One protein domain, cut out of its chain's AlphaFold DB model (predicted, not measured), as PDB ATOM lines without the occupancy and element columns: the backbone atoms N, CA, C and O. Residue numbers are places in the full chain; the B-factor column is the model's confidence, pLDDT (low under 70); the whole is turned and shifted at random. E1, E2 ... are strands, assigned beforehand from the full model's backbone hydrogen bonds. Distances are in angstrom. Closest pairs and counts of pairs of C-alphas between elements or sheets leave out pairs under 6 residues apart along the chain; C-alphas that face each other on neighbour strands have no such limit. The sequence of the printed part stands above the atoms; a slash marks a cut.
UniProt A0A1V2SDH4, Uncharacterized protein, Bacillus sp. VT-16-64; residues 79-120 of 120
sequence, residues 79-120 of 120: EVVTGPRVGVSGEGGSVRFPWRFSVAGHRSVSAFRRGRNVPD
ATOM      1  N   GLU A  79     -11.776 -57.970   6.897       91.69
ATOM      2  CA  GLU A  79     -11.802 -56.630   6.312       91.69
ATOM      3  C   GLU A  79     -13.062 -55.881   6.768       91.69
ATOM      4  O   GLU A  79     -14.193 -56.232   6.410       91.69
ATOM      5  N   VAL A  80     -12.859 -54.847   7.588       92.75
ATOM      6  CA  VAL A  80     -13.925 -53.979   8.095       92.75
ATOM      7  C   VAL A  80     -14.040 -52.745   7.208       92.75
ATOM      8  O   VAL A  80     -13.101 -51.968   7.073       92.75
ATOM      9  N   VAL A  81     -15.231 -52.533   6.659       94.38
ATOM     10  CA  VAL A  81     -15.600 -51.363   5.860       94.38
ATOM     11  C   VAL A  81     -16.484 -50.441   6.689       94.38
ATOM     12  O   VAL A  81     -17.445 -50.889   7.325       94.38
ATOM     13  N   THR A  82     -16.181 -49.145   6.647       95.62
ATOM     14  CA  THR A  82     -16.984 -48.094   7.279       95.62
ATOM     15  C   THR A  82     -17.884 -47.388   6.275       95.62
ATOM     16  O   THR A  82     -17.493 -47.179   5.128       95.62
ATOM     17  N   GLY A  83     -19.064 -46.950   6.702       94.12
ATOM     18  CA  GLY A  83     -19.959 -46.169   5.853       94.12
ATOM     19  C   GLY A  83     -21.077 -45.472   6.624       94.12
ATOM     20  O   GLY A  83     -21.129 -45.547   7.855       94.12
ATOM     21  N   PRO A  84     -21.990 -44.785   5.919       95.56
ATOM     22  CA  PRO A  84     -23.121 -44.122   6.550       95.56
ATOM     23  C   PRO A  84     -24.072 -45.114   7.226       95.56
ATOM     24  O   PRO A  84     -24.175 -46.289   6.852       95.56
ATOM     25  N   ARG A  85     -24.824 -44.639   8.220       95.56
ATOM     26  CA  ARG A  85     -25.831 -45.464   8.897       95.56
ATOM     27  C   ARG A  85     -27.079 -45.646   8.029       95.56
ATOM     28  O   ARG A  85     -27.531 -44.736   7.341       95.56
ATOM     29  N   VAL A  86     -27.653 -46.847   8.085       95.00
ATOM     30  CA  VAL A  86     -28.864 -47.208   7.329       95.00
ATOM     31  C   VAL A  86     -30.075 -46.465   7.879       95.00
ATOM     32  O   VAL A  86     -30.261 -46.406   9.091       95.00
ATOM     33  N   GLY A  87     -30.908 -45.923   6.989       94.94
ATOM     34  CA  GLY A  87     -32.182 -45.292   7.348       94.94
ATOM     35  C   GLY A  87     -32.068 -43.955   8.089       94.94
ATOM     36  O   GLY A  87     -33.092 -43.369   8.438       94.94
ATOM     37  N   VAL A  88     -30.856 -43.437   8.306       96.25
ATOM     38  CA  VAL A  88     -30.654 -42.137   8.955       96.25
ATOM     39  C   VAL A  88     -30.882 -41.026   7.937       96.25
ATOM     40  O   VAL A  88     -30.347 -41.062   6.833       96.25
ATOM     41  N   SER A  89     -31.737 -40.071   8.295       95.75
ATOM     42  CA  SER A  89     -32.118 -38.953   7.428       95.75
ATOM     43  C   SER A  89     -31.231 -37.730   7.667       95.75
ATOM     44  O   SER A  89     -30.647 -37.583   8.743       95.75
ATOM     45  N   GLY A  90     -31.179 -36.827   6.689       94.31
ATOM     46  CA  GLY A  90     -30.383 -35.605   6.784       94.31
ATOM     47  C   GLY A  90     -28.877 -35.868   6.778       94.31
ATOM     48  O   GLY A  90     -28.405 -36.931   6.377       94.31
ATOM     49  N   GLU A  91     -28.117 -34.891   7.263       94.50
ATOM     50  CA  GLU A  91     -26.654 -34.940   7.285       94.50
ATOM     51  C   GLU A  91     -26.099 -36.140   8.072       94.50
ATOM     52  O   GLU A  91     -25.097 -36.723   7.682       94.50
ATOM     53  N   GLY A  92     -26.776 -36.584   9.136       92.44
ATOM     54  CA  GLY A  92     -26.342 -37.743   9.928       92.44
ATOM     55  C   GLY A  92     -26.335 -39.073   9.159       92.44
ATOM     56  O   GLY A  92     -25.739 -40.045   9.619       92.44
ATOM     57  N   GLY A  93     -27.012 -39.135   8.007       94.19
ATOM     58  CA  GLY A  93     -26.991 -40.276   7.093       94.19
ATOM     59  C   GLY A  93     -25.963 -40.157   5.971       94.19
ATOM     60  O   GLY A  93     -25.958 -41.008   5.082       94.19
ATOM     61  N   SER A  94     -25.142 -39.104   5.971       94.31
ATOM     62  CA  SER A  94     -24.131 -38.855   4.946       94.31
ATOM     63  C   SER A  94     -22.803 -39.538   5.279       94.31
ATOM     64  O   SER A  94     -22.576 -40.058   6.377       94.31
ATOM     65  N   VAL A  95     -21.889 -39.510   4.312       94.06
ATOM     66  CA  VAL A  95     -20.510 -39.996   4.471       94.06
ATOM     67  C   VAL A  95     -19.703 -39.198   5.497       94.06
ATOM     68  O   VAL A  95     -18.662 -39.673   5.941       94.06
ATOM     69  N   ARG A  96     -20.192 -38.027   5.928       94.81
ATOM     70  CA  ARG A  96     -19.579 -37.236   7.004       94.81
ATOM     71  C   ARG A  96     -19.630 -37.955   8.353       94.81
ATOM     72  O   ARG A  96     -18.769 -37.718   9.195       94.81
ATOM     73  N   PHE A  97     -20.603 -38.849   8.543       94.25
ATOM     74  CA  PHE A  97     -20.786 -39.623   9.770       94.25
ATOM     75  C   PHE A  97     -20.744 -41.137   9.486       94.25
ATOM     76  O   PHE A  97     -21.775 -41.817   9.557       94.25
ATOM     77  N   PRO A  98     -19.561 -41.706   9.170       94.06
ATOM     78  CA  PRO A  98     -19.427 -43.088   8.718       94.06
ATOM     79  C   PRO A  98     -19.403 -44.093   9.885       94.06
ATOM     80  O   PRO A  98     -18.491 -44.904  10.024       94.06
ATOM     81  N   TRP A  99     -20.402 -44.040  10.766       94.62
ATOM     82  CA  TRP A  99     -20.453 -44.846  11.994       94.62
ATOM     83  C   TRP A  99     -21.062 -46.243  11.815       94.62
ATOM     84  O   TRP A  99     -21.390 -46.910  12.798       94.62
ATOM     85  N   ARG A 100     -21.262 -46.703  10.578       94.19
ATOM     86  CA  ARG A 100     -21.599 -48.101  10.291       94.19
ATOM     87  C   ARG A 100     -20.310 -48.857   9.999       94.19
ATOM     88  O   ARG A 100     -19.617 -48.505   9.056       94.19
ATOM     89  N   PHE A 101     -20.061 -49.930  10.741       94.69
ATOM     90  CA  PHE A 101     -18.959 -50.866  10.518       94.69
ATOM     91  C   PHE A 101     -19.536 -52.189  10.006       94.69
ATOM     92  O   PHE A 101     -20.510 -52.692  10.565       94.69
ATOM     93  N   SER A 102     -18.987 -52.738   8.925       93.38
ATOM     94  CA  SER A 102     -19.456 -53.999   8.334       93.38
ATOM     95  C   SER A 102     -18.316 -54.808   7.734       93.38
ATOM     96  O   SER A 102     -17.312 -54.237   7.331       93.38
ATOM     97  N   VAL A 103     -18.489 -56.125   7.643       93.75
ATOM     98  CA  VAL A 103     -17.501 -57.019   7.028       93.75
ATOM     99  C   VAL A 103     -17.662 -57.030   5.508       93.75
ATOM    100  O   VAL A 103     -18.764 -57.272   5.007       93.75
ATOM    101  N   ALA A 104     -16.576 -56.794   4.772       91.56
ATOM    102  CA  ALA A 104     -16.585 -56.817   3.312       91.56
ATOM    103  C   ALA A 104     -17.056 -58.183   2.773       91.56
ATOM    104  O   ALA A 104     -16.588 -59.233   3.202       91.56
ATOM    105  N   GLY A 105     -18.017 -58.178   1.842       87.69
ATOM    106  CA  GLY A 105     -18.484 -59.385   1.142       87.69
ATOM    107  C   GLY A 105     -19.232 -60.423   1.993       87.69
ATOM    108  O   GLY A 105     -19.661 -61.447   1.460       87.69
ATOM    109  N   HIS A 106     -19.428 -60.190   3.294       92.25
ATOM    110  CA  HIS A 106     -20.028 -61.190   4.169       92.25
ATOM    111  C   HIS A 106     -21.548 -61.268   3.990       92.25
ATOM    112  O   HIS A 106     -22.267 -60.287   4.161       92.25
ATOM    113  N   ARG A 107     -22.063 -62.471   3.712       92.56
ATOM    114  CA  ARG A 107     -23.485 -62.724   3.397       92.56
ATOM    115  C   ARG A 107     -24.483 -62.316   4.486       92.56
ATOM    116  O   ARG A 107     -25.657 -62.135   4.186       92.56
ATOM    117  N   SER A 108     -24.044 -62.222   5.744       91.94
ATOM    118  CA  SER A 108     -24.903 -61.769   6.849       91.94
ATOM    119  C   SER A 108     -25.069 -60.249   6.898       91.94
ATOM    120  O   SER A 108     -25.938 -59.753   7.612       91.94
ATOM    121  N   VAL A 109     -24.246 -59.497   6.161       93.06
ATOM    122  CA  VAL A 109     -24.331 -58.040   6.127       93.06
ATOM    123  C   VAL A 109     -25.530 -57.637   5.283       93.06
ATOM    124  O   VAL A 109     -25.636 -57.962   4.103       93.06
ATOM    125  N   SER A 110     -26.440 -56.890   5.898       90.69
ATOM    126  CA  SER A 110     -27.606 -56.360   5.209       90.69
ATOM    127  C   SER A 110     -27.229 -55.270   4.201       90.69
ATOM    128  O   SER A 110     -26.304 -54.463   4.398       90.69
ATOM    129  N   ALA A 111     -28.000 -55.223   3.112       91.31
ATOM    130  CA  ALA A 111     -27.868 -54.198   2.086       91.31
ATOM    131  C   ALA A 111     -28.039 -52.790   2.682       91.31
ATOM    132  O   ALA A 111     -28.884 -52.551   3.550       91.31
ATOM    133  N   PHE A 112     -27.233 -51.839   2.211       91.94
ATOM    134  CA  PHE A 112     -27.361 -50.441   2.611       91.94
ATOM    135  C   PHE A 112     -28.656 -49.827   2.057       91.94
ATOM    136  O   PHE A 112     -28.985 -50.001   0.886       91.94
ATOM    137  N   ARG A 113     -29.386 -49.091   2.902       94.25
ATOM    138  CA  ARG A 113     -30.553 -48.288   2.506       94.25
ATOM    139  C   ARG A 113     -30.381 -46.864   3.023       94.25
ATOM    140  O   ARG A 113     -30.267 -46.654   4.232       94.25
ATOM    141  N   ARG A 114     -30.366 -45.897   2.107       93.75
ATOM    142  CA  ARG A 114     -30.229 -44.471   2.429       93.75
ATOM    143  C   ARG A 114     -31.495 -43.958   3.124       93.75
ATOM    144  O   ARG A 114     -32.599 -44.389   2.791       93.75
ATOM    145  N   GLY A 115     -31.341 -43.057   4.095       92.69
ATOM    146  CA  GLY A 115     -32.474 -42.332   4.673       92.69
ATOM    147  C   GLY A 115     -32.960 -41.194   3.772       92.69
ATOM    148  O   GLY A 115     -32.450 -40.980   2.672       92.69
ATOM    149  N   ARG A 116     -33.969 -40.449   4.232       94.94
ATOM    150  CA  ARG A 116     -34.537 -39.324   3.470       94.94
ATOM    151  C   ARG A 116     -33.661 -38.076   3.596       94.94
ATOM    152  O   ARG A 116     -33.057 -37.858   4.643       94.94
ATOM    153  N   ASN A 117     -33.654 -37.226   2.567       94.94
ATOM    154  CA  ASN A 117     -32.987 -35.913   2.572       94.94
ATOM    155  C   ASN A 117     -31.504 -35.959   2.977       94.94
ATOM    156  O   ASN A 117     -31.001 -35.029   3.600       94.94
ATOM    157  N   VAL A 118     -30.820 -37.065   2.692       93.56
ATOM    158  CA  VAL A 118     -29.379 -37.157   2.910       93.56
ATOM    159  C   VAL A 118     -28.701 -36.327   1.808       93.56
ATOM    160  O   VAL A 118     -29.107 -36.452   0.652       93.56
ATOM    161  N   PRO A 119     -27.736 -35.458   2.141       88.06
ATOM    162  CA  PRO A 119     -26.948 -34.739   1.146       88.06
ATOM    163  C   PRO A 119     -26.004 -35.702   0.416       88.06
ATOM    164  O   PRO A 119     -25.586 -36.718   0.984       88.06
ATOM    165  N   ASP A 120     -25.745 -35.419  -0.857       79.12
ATOM    166  CA  ASP A 120     -24.813 -36.193  -1.685       79.12
ATOM    167  C   ASP A 120     -23.352 -35.974  -1.269       79.12
ATOM    168  O   ASP A 120     -23.015 -34.843  -0.842       79.12
TER     169      ASP A 120
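Overview. This is residues 79 to 120 of the 120 residues of an uncharacterized protein of Bacillus sp. VT-16-64 (UniProt A0A1V2SDH4). There is little regular structure here: a two-stranded hairpin, E1 and E2, lies at one end of an elongated body made mostly of loops. Residues 84 to 99 loop out toward the other end and return, and residues 104 to 120 turn back from the hairpin to run the length of the body. The printed part has 42 residues, 8 of them in the two named strands, E1 then E2, which form an antiparallel sheet of the all strand class, with no named helix. It is only just compact, close to loose, with a radius of gyration of the C-alphas of 10.5 A, and spans 28 by 16 by 13 A.

Arrangement. E1, residues 80 to 83, and E2, residues 100 to 103, are antiparallel neighbours and a hairpin, with 147 degrees between their directions. C-alphas 82 and 101 face each other at 4.7 A. N 81 and O 102, at 2.8 A, are within hydrogen-bond range.

Along the chain. E1 begins at C-alpha 80, (-13.925, -53.979, 8.095), and measures 10.1 A. E2 measures 10.3 A and ends at C-alpha 103, (-17.501, -57.019, 7.028).

Size, cuts and confidence. The C-alphas farthest apart, of Glu 79 and Asn 117, are 29.9 A apart. The link from E1 to E2 is long, 16 residues. The printed part has no cut, and no printed residue is under 70 in pLDDT.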